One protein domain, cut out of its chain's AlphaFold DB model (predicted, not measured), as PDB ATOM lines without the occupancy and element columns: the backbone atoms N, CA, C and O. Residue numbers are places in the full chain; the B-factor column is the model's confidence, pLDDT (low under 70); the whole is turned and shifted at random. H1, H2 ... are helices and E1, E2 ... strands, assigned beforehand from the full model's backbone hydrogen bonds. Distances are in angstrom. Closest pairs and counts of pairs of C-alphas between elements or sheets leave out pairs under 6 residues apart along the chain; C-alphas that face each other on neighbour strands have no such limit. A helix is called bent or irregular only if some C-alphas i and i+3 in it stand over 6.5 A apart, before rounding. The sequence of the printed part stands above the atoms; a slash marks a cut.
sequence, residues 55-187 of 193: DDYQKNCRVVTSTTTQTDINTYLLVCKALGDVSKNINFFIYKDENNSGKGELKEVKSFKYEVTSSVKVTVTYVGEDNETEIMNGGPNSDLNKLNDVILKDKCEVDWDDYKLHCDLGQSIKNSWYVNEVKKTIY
ATOM      1  N   ASP A  55     378.781 374.777 230.623       66.38
ATOM      2  CA  ASP A  55     377.460 374.640 231.234       66.38
ATOM      3  C   ASP A  55     376.379 375.327 230.380       66.38
ATOM      4  O   ASP A  55     375.303 374.764 230.167       66.38
ATOM      5  N   ASP A  56     376.698 376.477 229.777       69.31
ATOM      6  CA  ASP A  56     375.806 377.147 228.830       69.31
ATOM      7  C   ASP A  56     375.580 376.298 227.570       69.31
ATOM      8  O   ASP A  56     374.436 376.161 227.126       69.31
ATOM      9  N   TYR A  57     376.621 375.652 227.028       69.81
ATOM     10  CA  TYR A  57     376.470 374.717 225.902       69.81
ATOM     11  C   TYR A  57     375.669 373.473 226.281       69.81
ATOM     12  O   TYR A  57     374.801 373.050 225.525       69.81
ATOM     13  N   GLN A  58     375.907 372.880 227.448       72.06
ATOM     14  CA  GLN A  58     375.178 371.685 227.888       72.06
ATOM     15  C   GLN A  58     373.689 371.968 228.112       72.06
ATOM     16  O   GLN A  58     372.829 371.148 227.770       72.06
ATOM     17  N   LYS A  59     373.364 373.153 228.631       76.75
ATOM     18  CA  LYS A  59     371.979 373.575 228.873       76.75
ATOM     19  C   LYS A  59     371.235 373.951 227.596       76.75
ATOM     20  O   LYS A  59     370.028 373.712 227.506       76.75
ATOM     21  N   ASN A  60     371.937 374.526 226.621       81.31
ATOM     22  CA  ASN A  60     371.296 375.155 225.467       81.31
ATOM     23  C   ASN A  60     371.558 374.455 224.135       81.31
ATOM     24  O   ASN A  60     370.850 374.760 223.182       81.31
ATOM     25  N   CYS A  61     372.513 373.529 224.050       85.25
ATOM     26  CA  CYS A  61     372.946 372.916 222.798       85.25
ATOM     27  C   CYS A  61     372.966 371.385 222.836       85.25
ATOM     28  O   CYS A  61     373.060 370.749 223.889       85.25
ATOM     29  N   ARG A  62     372.895 370.779 221.651       86.00
ATOM     30  CA  ARG A  62     373.034 369.338 221.410       86.00
ATOM     31  C   ARG A  62     373.913 369.089 220.192       86.00
ATOM     32  O   ARG A  62     373.967 369.909 219.280       86.00
ATOM     33  N   VAL A  63     374.577 367.940 220.176       85.31
ATOM     34  CA  VAL A  63     375.442 367.493 219.083       85.31
ATOM     35  C   VAL A  63     374.601 366.748 218.051       85.31
ATOM     36  O   VAL A  63     374.082 365.667 218.328       85.31
ATOM     37  N   VAL A  64     374.498 367.308 216.849       82.38
ATOM     38  CA  VAL A  64     373.856 366.661 215.696       82.38
ATOM     39  C   VAL A  64     374.784 365.599 215.110       82.38
ATOM     40  O   VAL A  64     374.370 364.477 214.831       82.38
ATOM     41  N   THR A  65     376.060 365.943 214.936       79.00
ATOM     42  CA  THR A  65     377.092 365.015 214.466       79.00
ATOM     43  C   THR A  65     378.477 365.493 214.876       79.00
ATOM     44  O   THR A  65     378.670 366.674 215.172       79.00
ATOM     45  N   SER A  66     379.440 364.579 214.876       77.12
ATOM     46  CA  SER A  66     380.843 364.871 215.137       77.12
ATOM     47  C   SER A  66     381.746 364.085 214.197       77.12
ATOM     48  O   SER A  66     381.392 363.006 213.716       77.12
ATOM     49  N   THR A  67     382.933 364.614 213.964       74.06
ATOM     50  CA  THR A  67     384.003 363.958 213.220       74.06
ATOM     51  C   THR A  67     385.326 364.223 213.924       74.06
ATOM     52  O   THR A  67     385.484 365.249 214.584       74.06
ATOM     53  N   THR A  68     386.271 363.311 213.769       70.12
ATOM     54  CA  THR A  68     387.640 363.497 214.245       70.12
ATOM     55  C   THR A  68     388.547 363.291 213.050       70.12
ATOM     56  O   THR A  68     388.470 362.266 212.366       70.12
ATOM     57  N   THR A  69     389.366 364.289 212.740       66.31
ATOM     58  CA  THR A  69     390.377 364.150 211.692       66.31
ATOM     59  C   THR A  69     391.581 363.367 212.219       66.31
ATOM     60  O   THR A  69     391.780 363.229 213.420       66.31
ATOM     61  N   GLN A  70     392.441 362.897 211.311       58.56
ATOM     62  CA  GLN A  70     393.727 362.280 211.678       58.56
ATOM     63  C   GLN A  70     394.693 363.262 212.372       58.56
ATOM     64  O   GLN A  70     395.730 362.844 212.868       58.56
ATOM     65  N   THR A  71     394.372 364.559 212.378       61.97
ATOM     66  CA  THR A  71     395.149 365.629 213.016       61.97
ATOM     67  C   THR A  71     394.613 365.991 214.406       61.97
ATOM     68  O   THR A  71     394.840 367.108 214.855       61.97
ATOM     69  N   ASP A  72     393.842 365.099 215.041       66.56
ATOM     70  CA  ASP A  72     393.225 365.285 216.365       66.56
ATOM     71  C   ASP A  72     392.333 366.535 216.488       66.56
ATOM     72  O   ASP A  72     392.122 367.070 217.579       66.56
ATOM     73  N   ILE A  73     391.773 367.005 215.366       71.81
ATOM     74  CA  ILE A  73     390.762 368.064 215.369       71.81
ATOM     75  C   ILE A  73     389.398 367.393 215.419       71.81
ATOM     76  O   ILE A  73     388.999 366.683 214.489       71.81
ATOM     77  N   ASN A  74     388.674 367.632 216.507       76.94
ATOM     78  CA  ASN A  74     387.288 367.222 216.626       76.94
ATOM     79  C   ASN A  74     386.385 368.343 216.125       76.94
ATOM     80  O   ASN A  74     386.389 369.439 216.682       76.94
ATOM     81  N   THR A  75     385.568 368.060 215.120       78.06
ATOM     82  CA  THR A  75     384.575 369.011 214.619       78.06
ATOM     83  C   THR A  75     383.183 368.530 214.981       78.06
ATOM     84  O   THR A  75     382.822 367.386 214.702       78.06
ATOM     85  N   TYR A  76     382.387 369.413 215.575       80.56
ATOM     86  CA  TYR A  76     381.028 369.142 216.022       80.56
ATOM     87  C   TYR A  76     380.054 370.072 215.309       80.56
ATOM     88  O   TYR A  76     380.261 371.285 215.281       80.56
ATOM     89  N   LEU A  77     378.967 369.510 214.785       83.31
ATOM     90  CA  LEU A  77     377.784 370.276 214.408       83.31
ATOM     91  C   LEU A  77     376.845 370.318 215.609       83.31
ATOM     92  O   LEU A  77     376.338 369.283 216.052       83.31
ATOM     93  N   LEU A  78     376.614 371.518 216.118       86.12
ATOM     94  CA  LEU A  78     375.740 371.780 217.247       86.12
ATOM     95  C   LEU A  78     374.426 372.386 216.766       86.12
ATOM     96  O   LEU A  78     374.409 373.224 215.865       86.12
ATOM     97  N   VAL A  79     373.337 371.995 217.418       87.12
ATOM     98  CA  VAL A  79     372.067 372.717 217.388       87.12
ATOM     99  C   VAL A  79     371.825 373.308 218.767       87.12
ATOM    100  O   VAL A  79     371.913 372.604 219.770       87.12
ATOM    101  N   CYS A  80     371.557 374.604 218.827       85.06
ATOM    102  CA  CYS A  80     371.393 375.352 220.064       85.06
ATOM    103  C   CYS A  80     370.061 376.087 220.074       85.06
ATOM    104  O   CYS A  80     369.580 376.501 219.022       85.06
ATOM    105  N   LYS A  81     369.495 376.307 221.261       82.94
ATOM    106  CA  LYS A  81     368.389 377.248 221.452       82.94
ATOM    107  C   LYS A  81     368.814 378.629 220.951       82.94
ATOM    108  O   LYS A  81     369.936 379.064 221.214       82.94
ATOM    109  N   ALA A  82     367.936 379.303 220.216       70.25
ATOM    110  CA  ALA A  82     368.174 380.675 219.800       70.25
ATOM    111  C   ALA A  82     368.275 381.561 221.048       70.25
ATOM    112  O   ALA A  82     367.438 381.492 221.948       70.25
ATOM    113  N   LEU A  83     369.330 382.368 221.118       60.28
ATOM    114  CA  LEU A  83     369.553 383.286 222.226       60.28
ATOM    115  C   LEU A  83     369.012 384.655 221.816       60.28
ATOM    116  O   LEU A  83     369.641 385.361 221.032       60.28
ATOM    117  N   GLY A  84     367.830 385.006 222.319       55.47
ATOM    118  CA  GLY A  84     367.151 386.269 222.020       55.47
ATOM    119  C   GLY A  84     365.782 386.091 221.363       55.47
ATOM    120  O   GLY A  84     365.351 384.976 221.081       55.47
ATOM    121  N   ASP A  85     365.093 387.213 221.151       44.25
ATOM    122  CA  ASP A  85     363.728 387.254 220.621       44.25
ATOM    123  C   ASP A  85     363.764 387.188 219.086       44.25
ATOM    124  O   ASP A  85     363.935 388.190 218.388       44.25
ATOM    125  N   VAL A  86     363.698 385.970 218.552       47.03
ATOM    126  CA  VAL A  86     363.602 385.708 217.115       47.03
ATOM    127  C   VAL A  86     362.508 384.684 216.860       47.03
ATOM    128  O   VAL A  86     362.303 383.751 217.628       47.03
ATOM    129  N   SER A  87     361.834 384.834 215.725       51.84
ATOM    130  CA  SER A  87     360.713 384.012 215.253       51.84
ATOM    131  C   SER A  87     360.984 382.502 215.129       51.84
ATOM    132  O   SER A  87     360.066 381.759 214.782       51.84
ATOM    133  N   LYS A  88     362.214 382.034 215.389       57.66
ATOM    134  CA  LYS A  88     362.609 380.618 215.389       57.66
ATOM    135  C   LYS A  88     363.513 380.311 216.577       57.66
ATOM    136  O   LYS A  88     364.474 381.028 216.834       57.66
ATOM    137  N   ASN A  89     363.236 379.196 217.249       73.00
ATOM    138  CA  ASN A  89     363.797 378.853 218.558       73.00
ATOM    139  C   ASN A  89     365.179 378.178 218.524       73.00
ATOM    140  O   ASN A  89     365.639 377.741 219.579       73.00
ATOM    141  N   ILE A  90     365.845 378.057 217.366       83.19
ATOM    142  CA  ILE A  90     367.149 377.379 217.254       83.19
ATOM    143  C   ILE A  90     368.137 378.073 216.303       83.19
ATOM    144  O   ILE A  90     367.729 378.736 215.351       83.19
ATOM    145  N   ASN A  91     369.432 377.857 216.543       84.81
ATOM    146  CA  ASN A  91     370.565 378.194 215.672       84.81
ATOM    147  C   ASN A  91     371.508 376.981 215.558       84.81
ATOM    148  O   ASN A  91     371.545 376.134 216.454       84.81
ATOM    149  N   PHE A  92     372.296 376.911 214.483       85.25
ATOM    150  CA  PHE A  92     373.283 375.847 214.266       85.25
ATOM    151  C   PHE A  92     374.698 376.409 214.264       85.25
ATOM    152  O   PHE A  92     374.925 377.503 213.752       85.25
ATOM    153  N   PHE A  93     375.651 375.648 214.797       84.44
ATOM    154  CA  PHE A  93     377.044 376.073 214.917       84.44
ATOM    155  C   PHE A  93     378.009 374.941 214.578       84.44
ATOM    156  O   PHE A  93     377.752 373.785 214.910       84.44
ATOM    157  N   ILE A  94     379.146 375.284 213.973       84.44
ATOM    158  CA  ILE A  94     380.323 374.414 213.967       84.44
ATOM    159  C   ILE A  94     381.218 374.796 215.137       84.44
ATOM    160  O   ILE A  94     381.568 375.966 215.274       84.44
ATOM    161  N   TYR A  95     381.599 373.799 215.933       81.31
ATOM    162  CA  TYR A  95     382.637 373.894 216.956       81.31
ATOM    163  C   TYR A  95     383.826 373.026 216.555       81.31
ATOM    164  O   TYR A  95     383.649 371.828 216.319       81.31
ATOM    165  N   LYS A  96     385.025 373.607 216.485       80.06
ATOM    166  CA  LYS A  96     386.261 372.858 216.214       80.06
ATOM    167  C   LYS A  96     387.161 372.869 217.425       80.06
ATOM    168  O   LYS A  96     387.651 373.922 217.806       80.06
ATOM    169  N   ASP A  97     387.404 371.699 217.986       76.56
ATOM    170  CA  ASP A  97     388.293 371.514 219.118       76.56
ATOM    171  C   ASP A  97     389.583 370.831 218.677       76.56
ATOM    172  O   ASP A  97     389.609 369.637 218.366       76.56
ATOM    173  N   GLU A  98     390.659 371.605 218.651       77.50
ATOM    174  CA  GLU A  98     391.991 371.093 218.370       77.50
ATOM    175  C   GLU A  98     392.549 370.378 219.602       77.50
ATOM    176  O   GLU A  98     392.621 370.953 220.694       77.50
ATOM    177  N   ASN A  99     392.985 369.129 219.425       74.69
ATOM    178  CA  ASN A  99     393.660 368.323 220.445       74.69
ATOM    179  C   ASN A  99     392.864 368.138 221.751       74.69
ATOM    180  O   ASN A  99     393.460 367.934 222.809       74.69
ATOM    181  N   ASN A 100     391.528 368.203 221.705       70.25
ATOM    182  CA  ASN A 100     390.664 368.174 222.897       70.25
ATOM    183  C   ASN A 100     391.020 369.273 223.925       70.25
ATOM    184  O   ASN A 100     390.922 369.074 225.140       70.25
ATOM    185  N   SER A 101     391.502 370.420 223.440       68.00
ATOM    186  CA  SER A 101     391.863 371.581 224.261       68.00
ATOM    187  C   SER A 101     390.646 372.320 224.812       68.00
ATOM    188  O   SER A 101     390.790 373.137 225.724       68.00
ATOM    189  N   GLY A 102     389.481 372.069 224.211       68.06
ATOM    190  CA  GLY A 102     388.207 372.749 224.369       68.06
ATOM    191  C   GLY A 102     388.282 374.268 224.388       68.06
ATOM    192  O   GLY A 102     387.534 374.937 225.097       68.06
ATOM    193  N   LYS A 103     389.203 374.800 223.586       66.25
ATOM    194  CA  LYS A 103     389.300 376.219 223.235       66.25
ATOM    195  C   LYS A 103     388.881 376.431 221.783       66.25
ATOM    196  O   LYS A 103     389.534 377.167 221.048       66.25
ATOM    197  N   GLY A 104     387.836 375.729 221.359       68.00
ATOM    198  CA  GLY A 104     387.399 375.767 219.977       68.00
ATOM    199  C   GLY A 104     386.710 377.068 219.584       68.00
ATOM    200  O   GLY A 104     386.126 377.763 220.417       68.00
ATOM    201  N   GLU A 105     386.757 377.378 218.292       72.44
ATOM    202  CA  GLU A 105     386.009 378.490 217.705       72.44
ATOM    203  C   GLU A 105     384.591 378.036 217.335       72.44
ATOM    204  O   GLU A 105     384.392 376.910 216.864       72.44
ATOM    205  N   LEU A 106     383.615 378.928 217.526       77.56
ATOM    206  CA  LEU A 106     382.241 378.735 217.080       77.56
ATOM    207  C   LEU A 106     381.900 379.644 215.926       77.56
ATOM    208  O   LEU A 106     382.045 380.861 216.012       77.56
ATOM    209  N   LYS A 107     381.349 379.034 214.881       82.38
ATOM    210  CA  LYS A 107     380.851 379.749 213.712       82.38
ATOM    211  C   LYS A 107     379.410 379.348 213.432       82.38
ATOM    212  O   LYS A 107     379.103 378.157 213.338       82.38
ATOM    213  N   GLU A 108     378.522 380.338 213.334       84.12
ATOM    214  CA  GLU A 108     377.106 380.111 213.029       84.12
ATOM    215  C   GLU A 108     376.947 379.611 211.592       84.12
ATOM    216  O   GLU A 108     377.518 380.159 210.647       84.12
ATOM    217  N   VAL A 109     376.153 378.557 211.434       83.12
ATOM    218  CA  VAL A 109     375.922 377.874 210.164       83.12
ATOM    219  C   VAL A 109     374.632 378.375 209.538       83.12
ATOM    220  O   VAL A 109     373.559 378.289 210.135       83.12
ATOM    221  N   LYS A 110     374.729 378.817 208.287       82.31
ATOM    222  CA  LYS A 110     373.577 379.156 207.450       82.31
ATOM    223  C   LYS A 110     372.977 377.905 206.809       82.31
ATOM    224  O   LYS A 110     371.771 377.673 206.879       82.31
ATOM    225  N   SER A 111     373.830 377.099 206.186       82.50
ATOM    226  CA  SER A 111     373.448 375.888 205.460       82.50
ATOM    227  C   SER A 111     374.624 374.926 205.377       82.50
ATOM    228  O   SER A 111     375.777 375.314 205.581       82.50
ATOM    229  N   PHE A 112     374.341 373.675 205.026       78.69
ATOM    230  CA  PHE A 112     375.387 372.728 204.674       78.69
ATOM    231  C   PHE A 112     374.999 371.846 203.494       78.69
ATOM    232  O   PHE A 112     373.831 371.721 203.125       78.69
ATOM    233  N   LYS A 113     376.016 371.198 202.932       79.88
ATOM    234  CA  LYS A 113     375.896 370.183 201.898       79.88
ATOM    235  C   LYS A 113     376.761 368.987 202.271       79.88
ATOM    236  O   LYS A 113     377.964 369.118 202.450       79.88
ATOM    237  N   TYR A 114     376.140 367.832 202.407       75.88
ATOM    238  CA  TYR A 114     376.748 366.565 202.782       75.88
ATOM    239  C   TYR A 114     376.839 365.648 201.557       75.88
ATOM    240  O   TYR A 114     375.842 365.257 200.944       75.88
ATOM    241  N   GLU A 115     378.062 365.297 201.185       75.62
ATOM    242  CA  GLU A 115     378.376 364.472 200.025       75.62
ATOM    243  C   GLU A 115     379.026 363.166 200.484       75.62
ATOM    244  O   GLU A 115     380.106 363.154 201.081       75.62
ATOM    245  N   VAL A 116     378.362 362.046 200.189       68.38
ATOM    246  CA  VAL A 116     378.910 360.703 200.412       68.38
ATOM    247  C   VAL A 116     379.572 360.244 199.123       68.38
ATOM    248  O   VAL A 116     378.892 359.957 198.140       68.38
ATOM    249  N   THR A 117     380.902 360.187 199.123       69.25
ATOM    250  CA  THR A 117     381.693 359.619 198.020       69.25
ATOM    251  C   THR A 117     382.481 358.407 198.535       69.25
ATOM    252  O   THR A 117     381.909 357.569 199.229       69.25
ATOM    253  N   SER A 118     383.782 358.291 198.246       66.38
ATOM    254  CA  SER A 118     384.678 357.337 198.924       66.38
ATOM    255  C   SER A 118     385.003 357.752 200.366       66.38
ATOM    256  O   SER A 118     385.391 356.919 201.181       66.38
ATOM    257  N   SER A 119     384.816 359.034 200.682       67.75
ATOM    258  CA  SER A 119     384.779 359.597 202.029       67.75
ATOM    259  C   SER A 119     383.588 360.551 202.155       67.75
ATOM    260  O   SER A 119     383.007 360.986 201.152       67.75
ATOM    261  N   VAL A 120     383.201 360.860 203.391       69.50
ATOM    262  CA  VAL A 120     382.145 361.834 203.666       69.50
ATOM    263  C   VAL A 120     382.743 363.236 203.691       69.50
ATOM    264  O   VAL A 120     383.628 363.521 204.501       69.50
ATOM    265  N   LYS A 121     382.210 364.129 202.857       77.75
ATOM    266  CA  LYS A 121     382.547 365.557 202.847       77.75
ATOM    267  C   LYS A 121     381.330 366.380 203.237       77.75
ATOM    268  O   LYS A 121     380.226 366.106 202.778       77.75
ATOM    269  N   VAL A 122     381.535 367.397 204.062       77.25
ATOM    270  CA  VAL A 122     380.499 368.363 204.422       77.25
ATOM    271  C   VAL A 122     380.995 369.752 204.074       77.25
ATOM    272  O   VAL A 122     381.979 370.216 204.641       77.25
ATOM    273  N   THR A 123     380.317 370.409 203.145       84.75
ATOM    274  CA  THR A 123     380.507 371.828 202.863       84.75
ATOM    275  C   THR A 123     379.603 372.621 203.790       84.75
ATOM    276  O   THR A 123     378.390 372.427 203.780       84.75
ATOM    277  N   VAL A 124     380.179 373.502 204.592       84.44
ATOM    278  CA  VAL A 124     379.465 374.394 205.506       84.44
ATOM    279  C   VAL A 124     379.495 375.795 204.924       84.44
ATOM    280  O   VAL A 124     380.549 376.249 204.489       84.44
ATOM    281  N   THR A 125     378.355 376.478 204.932       87.19
ATOM    282  CA  THR A 125     378.261 377.912 204.644       87.19
ATOM    283  C   THR A 125     377.955 378.643 205.939       87.19
ATOM    284  O   THR A 125     376.939 378.364 206.585       87.19
ATOM    285  N   TYR A 126     378.822 379.574 206.320       85.94
ATOM    286  CA  TYR A 126     378.673 380.345 207.549       85.94
ATOM    287  C   TYR A 126     377.788 381.581 207.349       85.94
ATOM    288  O   TYR A 126     377.620 382.088 206.235       85.94
ATOM    289  N   VAL A 127     377.200 382.066 208.442       81.19
ATOM    290  CA  VAL A 127     376.510 383.360 208.473       81.19
ATOM    291  C   VAL A 127     377.555 384.482 208.460       81.19
ATOM    292  O   VAL A 127     378.445 384.511 209.303       81.19
ATOM    293  N   GLY A 128     377.450 385.411 207.509       79.38
ATOM    294  CA  GLY A 128     378.350 386.559 207.362       79.38
ATOM    295  C   GLY A 128     378.139 387.271 206.024       79.38
ATOM    296  O   GLY A 128     377.428 386.748 205.162       79.38
ATOM    297  N   GLU A 129     378.743 388.450 205.843       69.00
ATOM    298  CA  GLU A 129     378.590 389.252 204.613       69.00
ATOM    299  C   GLU A 129     379.055 388.484 203.362       69.00
ATOM    300  O   GLU A 129     378.365 388.491 202.341       69.00
ATOM    301  N   ASP A 130     380.138 387.711 203.482       77.56
ATOM    302  CA  ASP A 130     380.745 386.984 202.359       77.56
ATOM    303  C   ASP A 130     380.234 385.544 202.181       77.56
ATOM    304  O   ASP A 130     380.598 384.878 201.214       77.56
ATOM    305  N   ASN A 131     379.376 385.045 203.086       75.62
ATOM    306  CA  ASN A 131     378.943 383.636 203.135       75.62
ATOM    307  C   ASN A 131     380.125 382.655 202.973       75.62
ATOM    308  O   ASN A 131     380.090 381.773 202.110       75.62
ATOM    309  N   GLU A 132     381.175 382.833 203.786       84.44
ATOM    310  CA  GLU A 132     382.371 381.981 203.783       84.44
ATOM    311  C   GLU A 132     381.982 380.494 203.783       84.44
ATOM    312  O   GLU A 132     381.061 380.073 204.495       84.44
ATOM    313  N   THR A 133     382.688 379.697 202.975       86.25
ATOM    314  CA  THR A 133     382.463 378.254 202.890       86.25
ATOM    315  C   THR A 133     383.696 377.465 203.278       86.25
ATOM    316  O   THR A 133     384.821 377.833 202.948       86.25
ATOM    317  N   GLU A 134     383.469 376.342 203.947       83.62
ATOM    318  CA  GLU A 134     384.519 375.419 204.351       83.62
ATOM    319  C   GLU A 134     384.110 373.978 204.053       83.62
ATOM    320  O   GLU A 134     382.946 373.615 204.202       83.62
ATOM    321  N   ILE A 135     385.077 373.140 203.672       80.25
ATOM    322  CA  ILE A 135     384.882 371.699 203.512       80.25
ATOM    323  C   ILE A 135     385.515 370.975 204.700       80.25
ATOM    324  O   ILE A 135     386.723 371.056 204.911       80.25
ATOM    325  N   MET A 136     384.708 370.205 205.425       75.06
ATOM    326  CA  MET A 136     385.150 369.337 206.516       75.06
ATOM    327  C   MET A 136     384.887 367.861 206.198       75.06
ATOM    328  O   MET A 136     383.993 367.521 205.420       75.06
ATOM    329  N   ASN A 137     385.649 366.962 206.823       70.88
ATOM    330  CA  ASN A 137     385.336 365.533 206.782       70.88
ATOM    331  C   ASN A 137     384.115 365.271 207.661       70.88
ATOM    332  O   ASN A 137     384.136 365.614 208.836       70.88
ATOM    333  N   GLY A 138     383.065 364.651 207.134       62.91
ATOM    334  CA  GLY A 138     381.920 364.254 207.954       62.91
ATOM    335  C   GLY A 138     382.115 362.877 208.585       62.91
ATOM    336  O   GLY A 138     382.845 362.036 208.067       62.91
ATOM    337  N   GLY A 139     381.424 362.628 209.698       61.78
ATOM    338  CA  GLY A 139     381.242 361.264 210.192       61.78
ATOM    339  C   GLY A 139     380.347 360.443 209.245       61.78
ATOM    340  O   GLY A 139     379.598 361.027 208.452       61.78
ATOM    341  N   PRO A 140     380.354 359.101 209.345       55.53
ATOM    342  CA  PRO A 140     379.610 358.187 208.466       55.53
ATOM    343  C   PRO A 140     378.078 358.229 208.645       55.53
ATOM    344  O   PRO A 140     377.391 357.274 208.299       55.53
ATOM    345  N   ASN A 141     377.520 359.310 209.198       59.75
ATOM    346  CA  ASN A 141     376.089 359.441 209.434       59.75
ATOM    347  C   ASN A 141     375.331 359.659 208.111       59.75
ATOM    348  O   ASN A 141     375.122 360.789 207.663       59.75
ATOM    349  N   SER A 142     374.936 358.541 207.502       54.38
ATOM    350  CA  SER A 142     374.386 358.435 206.152       54.38
ATOM    351  C   SER A 142     373.094 359.209 205.918       54.38
ATOM    352  O   SER A 142     372.785 359.469 204.763       54.38
ATOM    353  N   ASP A 143     372.353 359.581 206.966       62.91
ATOM    354  CA  ASP A 143     371.075 360.288 206.825       62.91
ATOM    355  C   ASP A 143     371.207 361.819 206.814       62.91
ATOM    356  O   ASP A 143     370.231 362.509 206.515       62.91
ATOM    357  N   LEU A 144     372.391 362.378 207.104       65.75
ATOM    358  CA  LEU A 144     372.613 363.830 207.026       65.75
ATOM    359  C   LEU A 144     372.680 364.341 205.582       65.75
ATOM    360  O   LEU A 144     372.478 365.528 205.355       65.75
ATOM    361  N   ASN A 145     372.883 363.462 204.596       67.00
ATOM    362  CA  ASN A 145     372.761 363.798 203.171       67.00
ATOM    363  C   ASN A 145     371.380 364.366 202.800       67.00
ATOM    364  O   ASN A 145     371.244 365.075 201.805       67.00
ATOM    365  N   LYS A 146     370.342 364.079 203.591       71.56
ATOM    366  CA  LYS A 146     368.993 364.611 203.373       71.56
ATOM    367  C   LYS A 146     368.905 366.101 203.693       71.56
ATOM    368  O   LYS A 146     368.003 366.773 203.215       71.56
ATOM    369  N   LEU A 147     369.843 366.625 204.472       71.12
ATOM    370  CA  LEU A 147     369.891 368.025 204.879       71.12
ATOM    371  C   LEU A 147     370.665 368.911 203.880       71.12
ATOM    372  O   LEU A 147     370.941 370.073 204.168       71.12
ATOM    373  N   ASN A 148     371.006 368.374 202.703       74.12
ATOM    374  CA  ASN A 148     371.717 369.095 201.652       74.12
ATOM    375  C   ASN A 148     370.942 370.311 201.158       74.12
ATOM    376  O   ASN A 148     369.770 370.201 200.804       74.12
ATOM    377  N   ASP A 149     371.633 371.450 201.090       69.69
ATOM    378  CA  ASP A 149     371.101 372.714 200.571       69.69
ATOM    379  C   ASP A 149     369.884 373.227 201.371       69.69
ATOM    380  O   ASP A 149     369.091 374.048 200.906       69.69
ATOM    381  N   VAL A 150     369.755 372.761 202.617       72.94
ATOM    382  CA  VAL A 150     368.719 373.184 203.555       72.94
ATOM    383  C   VAL A 150     369.245 374.339 204.395       72.94
ATOM    384  O   VAL A 150     370.281 374.237 205.056       72.94
ATOM    385  N   ILE A 151     368.486 375.435 204.433       77.00
ATOM    386  CA  ILE A 151     368.667 376.464 205.459       77.00
ATOM    387  C   ILE A 151     368.140 375.868 206.764       77.00
ATOM    388  O   ILE A 151     366.933 375.829 207.004       77.00
ATOM    389  N   LEU A 152     369.046 375.329 207.580       75.44
ATOM    390  CA  LEU A 152     368.680 374.469 208.708       75.44
ATOM    391  C   LEU A 152     367.768 375.160 209.706       75.44
ATOM    392  O   LEU A 152     366.750 374.601 210.105       75.44
ATOM    393  N   LYS A 153     368.098 376.402 210.058       76.12
ATOM    394  CA  LYS A 153     367.274 377.218 210.947       76.12
ATOM    395  C   LYS A 153     365.852 377.376 210.423       76.12
ATOM    396  O   LYS A 153     364.930 377.532 211.214       76.12
ATOM    397  N   ASP A 154     365.664 377.330 209.105       78.50
ATOM    398  CA  ASP A 154     364.357 377.554 208.523       78.50
ATOM    399  C   ASP A 154     363.464 376.333 208.463       78.50
ATOM    400  O   ASP A 154     362.239 376.489 208.466       78.50
ATOM    401  N   LYS A 155     364.081 375.160 208.366       79.44
ATOM    402  CA  LYS A 155     363.407 373.897 208.088       79.44
ATOM    403  C   LYS A 155     363.443 372.925 209.250       79.44
ATOM    404  O   LYS A 155     362.735 371.928 209.189       79.44
ATOM    405  N   CYS A 156     364.249 373.192 210.272       83.31
ATOM    406  CA  CYS A 156     364.424 372.294 211.392       83.31
ATOM    407  C   CYS A 156     363.907 372.874 212.709       83.31
ATOM    408  O   CYS A 156     363.968 374.076 212.954       83.31
ATOM    409  N   GLU A 157     363.467 371.977 213.580       85.44
ATOM    410  CA  GLU A 157     363.053 372.227 214.955       85.44
ATOM    411  C   GLU A 157     363.641 371.131 215.848       85.44
ATOM    412  O   GLU A 157     363.855 370.002 215.405       85.44
ATOM    413  N   VAL A 158     363.926 371.457 217.108       84.56
ATOM    414  CA  VAL A 158     364.411 370.478 218.088       84.56
ATOM    415  C   VAL A 158     363.328 370.239 219.120       84.56
ATOM    416  O   VAL A 158     362.888 371.180 219.783       84.56
ATOM    417  N   ASP A 159     362.949 368.976 219.273       85.56
ATOM    418  CA  ASP A 159     362.254 368.498 220.454       85.56
ATOM    419  C   ASP A 159     363.292 368.275 221.559       85.56
ATOM    420  O   ASP A 159     364.164 367.402 221.468       85.56
ATOM    421  N   TRP A 160     363.245 369.138 222.573       82.12
ATOM    422  CA  TRP A 160     364.204 369.140 223.675       82.12
ATOM    423  C   TRP A 160     363.890 368.094 224.745       82.12
ATOM    424  O   TRP A 160     364.801 367.759 225.503       82.12
ATOM    425  N   ASP A 161     362.655 367.590 224.786       82.44
ATOM    426  CA  ASP A 161     362.226 366.553 225.728       82.44
ATOM    427  C   ASP A 161     362.593 365.165 225.184       82.44
ATOM    428  O   ASP A 161     363.092 364.310 225.918       82.44
ATOM    429  N   ASP A 162     362.437 364.978 223.870       81.94
ATOM    430  CA  ASP A 162     362.717 363.719 223.167       81.94
ATOM    431  C   ASP A 162     364.125 363.644 222.551       81.94
ATOM    432  O   ASP A 162     364.506 362.613 221.986       81.94
ATOM    433  N   TYR A 163     364.905 364.727 222.643       83.56
ATOM    434  CA  TYR A 163     366.245 364.858 222.061       83.56
ATOM    435  C   TYR A 163     366.276 364.540 220.557       83.56
ATOM    436  O   TYR A 163     367.186 363.862 220.061       83.56
ATOM    437  N   LYS A 164     365.280 365.037 219.814       86.00
ATOM    438  CA  LYS A 164     365.145 364.808 218.370       86.00
ATOM    439  C   LYS A 164     365.199 366.108 217.589       86.00
ATOM    440  O   LYS A 164     364.474 367.057 217.862       86.00
ATOM    441  N   LEU A 165     366.033 366.120 216.558       85.19
ATOM    442  CA  LEU A 165     366.014 367.129 215.512       85.19
ATOM    443  C   LEU A 165     365.027 366.687 214.434       85.19
ATOM    444  O   LEU A 165     365.228 365.640 213.823       85.19
ATOM    445  N   HIS A 166     364.001 367.485 214.177       85.62
ATOM    446  CA  HIS A 166     363.036 367.283 213.104       85.62
ATOM    447  C   HIS A 166     363.286 368.298 212.001       85.62
ATOM    448  O   HIS A 166     363.334 369.486 212.292       85.62
ATOM    449  N   CYS A 167     363.399 367.860 210.746       82.25
ATOM    450  CA  CYS A 167     363.495 368.780 209.613       82.25
ATOM    451  C   CYS A 167     362.418 368.492 208.565       82.25
ATOM    452  O   CYS A 167     362.255 367.353 208.108       82.25
ATOM    453  N   ASP A 168     361.693 369.539 208.172       81.44
ATOM    454  CA  ASP A 168     360.752 369.527 207.059       81.44
ATOM    455  C   ASP A 168     361.488 369.813 205.748       81.44
ATOM    456  O   ASP A 168     361.846 370.946 205.416       81.44
ATOM    457  N   LEU A 169     361.705 368.746 204.988       76.94
ATOM    458  CA  LEU A 169     362.445 368.774 203.733       76.94
ATOM    459  C   LEU A 169     361.532 368.859 202.503       76.94
ATOM    460  O   LEU A 169     361.980 368.595 201.390       76.94
ATOM    461  N   GLY A 170     360.245 369.182 202.684       67.50
ATOM    462  CA  GLY A 170     359.272 369.220 201.585       67.50
ATOM    463  C   GLY A 170     358.954 367.843 200.990       67.50
ATOM    464  O   GLY A 170     358.351 367.755 199.923       67.50
ATOM    465  N   GLN A 171     359.354 366.765 201.669       62.34
ATOM    466  CA  GLN A 171     358.995 365.387 201.342       62.34
ATOM    467  C   GLN A 171     357.887 364.921 202.292       62.34
ATOM    468  O   GLN A 171     357.848 365.335 203.447       62.34
ATOM    469  N   SER A 172     357.021 364.005 201.846       54.03
ATOM    470  CA  SER A 172     355.907 363.457 202.648       54.03
ATOM    471  C   SER A 172     356.333 362.720 203.931       54.03
ATOM    472  O   SER A 172     355.483 362.226 204.668       54.03
ATOM    473  N   ILE A 173     357.638 362.619 204.197       58.38
ATOM    474  CA  ILE A 173     358.226 361.971 205.364       58.38
ATOM    475  C   ILE A 173     359.029 363.029 206.124       58.38
ATOM    476  O   ILE A 173     360.032 363.542 205.623       58.38
ATOM    477  N   LYS A 174     358.599 363.339 207.352       63.88
ATOM    478  CA  LYS A 174     359.408 364.123 208.290       63.88
ATOM    479  C   LYS A 174     360.654 363.317 208.628       63.88
ATOM    480  O   LYS A 174     360.545 362.180 209.084       63.88
ATOM    481  N   ASN A 175     361.826 363.906 208.415       76.62
ATOM    482  CA  ASN A 175     363.070 363.270 208.813       76.62
ATOM    483  C   ASN A 175     363.404 363.700 210.240       76.62
ATOM    484  O   ASN A 175     363.275 364.877 210.587       76.62
ATOM    485  N   SER A 176     363.773 362.727 211.068       79.19
ATOM    486  CA  SER A 176     364.117 362.949 212.465       79.19
ATOM    487  C   SER A 176     365.413 362.244 212.823       79.19
ATOM    488  O   SER A 176     365.581 361.071 212.484       79.19
ATOM    489  N   TRP A 177     366.274 362.928 213.566       80.62
ATOM    490  CA  TRP A 177     367.543 362.396 214.052       80.62
ATOM    491  C   TRP A 177     367.644 362.592 215.554       80.62
ATOM    492  O   TRP A 177     367.270 363.645 216.065       80.62
ATOM    493  N   TYR A 178     368.190 361.605 216.258       81.75
ATOM    494  CA  TYR A 178     368.580 361.804 217.648       81.75
ATOM    495  C   TYR A 178     369.786 362.736 217.719       81.75
ATOM    496  O   TYR A 178     370.736 362.591 216.945       81.75
ATOM    497  N   VAL A 179     369.746 363.672 218.661       83.38
ATOM    498  CA  VAL A 179     370.870 364.554 218.969       83.38
ATOM    499  C   VAL A 179     371.470 364.170 220.315       83.38
ATOM    500  O   VAL A 179     370.766 363.803 221.252       83.38
ATOM    501  N   ASN A 180     372.793 364.234 220.411       82.19
ATOM    502  CA  ASN A 180     373.520 363.804 221.599       82.19
ATOM    503  C   ASN A 180     373.769 364.971 222.559       82.19
ATOM    504  O   ASN A 180     373.809 366.140 222.168       82.19
ATOM    505  N   GLU A 181     373.986 364.654 223.831       82.44
ATOM    506  CA  GLU A 181     374.440 365.637 224.811       82.44
ATOM    507  C   GLU A 181     375.860 366.130 224.506       82.44
ATOM    508  O   GLU A 181     376.717 365.390 224.012       82.44
ATOM    509  N   VAL A 182     376.125 367.389 224.854       75.38
ATOM    510  CA  VAL A 182     377.474 367.963 224.820       75.38
ATOM    511  C   VAL A 182     378.273 367.368 225.988       75.38
ATOM    512  O   VAL A 182     377.971 367.615 227.156       75.38
ATOM    513  N   LYS A 183     379.288 366.547 225.702       71.00
ATOM    514  CA  LYS A 183     380.123 365.904 226.733       71.00
ATOM    515  C   LYS A 183     381.255 366.821 227.207       71.00
ATOM    516  O   LYS A 183     381.739 367.655 226.454       71.00
ATOM    517  N   LYS A 184     381.746 366.592 228.434       53.44
ATOM    518  CA  LYS A 184     382.871 367.334 229.047       53.44
ATOM    519  C   LYS A 184     384.166 367.280 228.219       53.44
ATOM    520  O   LYS A 184     384.973 368.186 228.293       53.44
ATOM    521  N   THR A 185     384.351 366.263 227.379       53.56
ATOM    522  CA  THR A 185     385.488 366.175 226.441       53.56
ATOM    523  C   THR A 185     385.499 367.268 225.371       53.56
ATOM    524  O   THR A 185     386.528 367.464 224.748       53.56
ATOM    525  N   ILE A 186     384.384 367.977 225.171       53.78
ATOM    526  CA  ILE A 186     384.266 369.126 224.259       53.78
ATOM    527  C   ILE A 186     384.846 370.405 224.915       53.78
ATOM    528  O   ILE A 186     385.084 371.401 224.236       53.78
ATOM    529  N   TYR A 187     385.088 370.393 226.237       41.84
ATOM    530  CA  TYR A 187     385.552 371.547 227.016       41.84
ATOM    531  C   TYR A 187     386.316 371.097 228.283       41.84
ATOM    532  O   TYR A 187     385.679 370.742 229.282       41.84
TER     533      TYR A 187
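AT A GLANCE: This is residues 55 to 187 of the 193 residues of an uncharacterized protein of Mycoplasma wenyonii (UniProt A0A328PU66). A six-stranded sheet, E1 to E6, is bent back on itself at E4, bringing the leaf E1 E2 E3 to face the leaf E5 E6, and a small three-stranded sheet, E7 E8 E9, is set crosswise and partly face to face with it. Three short helices lie at the margins: H1 beside the large sheet, H2 and H3 on the way from it to the small one. The printed part has 133 residues, in the order H1 E1 E2 E3 E4 E5 E6 H2 H3 E7 E8 E9; both sheets follow the chain order, all antiparallel, and the class is mostly strand. The whole is compact, with a radius of gyration of the C-alphas of 14.2 A and spans of 40 by 37 by 33 A.

HOW THE PARTS SIT: H1, residues 55 to 60, stands at the level of the large sheet, at a height of 2.2 A. That sheet is a strongly twisted meander, each strand the antiparallel neighbour and hairpin partner of the one before: E1, residues 61 to 68, E2, 73 to 81, E3, 90 to 98, E4, 105 to 116, E5, 120 to 126, and E6, 133 to 137. N and O pairs within hydrogen-bond range include N 64 and O 77, 2.8 A, N 78 and O 93, 2.8 A, N 94 and O 107, 2.9 A, N 113 and O 123, 2.8 A, and N 122 and O 136, 2.8 A. E4 bends by 91 degrees at residue 108, pairing with E3 over residues 105 to 108 and with E5 over 109 to 116; it is the hinge of this folded sheet. H2, residues 144 to 147, is on the large sheet at a height of 6.8 A; its closest C-alphas with E4 are Asn 145 and Tyr 114, 4.9 A. H3, residues 152 to 155, only grazes that sheet. E7, 156 to 159, E8, 164 to 167, and E9, 175 to 178, form a second meander, with N 157 and O 166 at 2.8 A and N 165 and O 177 at 2.8 A. The two sheets make a sandwich, two sheets face to face, 9.8 A centre to centre where they face, their strands at 84 degrees. Every O i to N i+4 pair of H1 is within hydrogen-bond range; H2 and H3 are too short for one.

IN THESE COORDINATES: H1 begins at C-alpha 55 (377.460, 374.640, 231.234). E2, E3 and E4 measure 24.9, 25.6 and 25.8 A from first to last C-alpha. E9 ends at C-alpha 178 (368.580, 361.804, 217.648).

THE WHOLE: The C-alphas farthest apart, of Ser 101 and Ser 172, are 42.7 A apart. The printed part has no cut, and no link is long. Mean pLDDT of the printed part is 74.2; 41 residues are under 70, among them 83 to 88, 138 to 145 and 184 to 187.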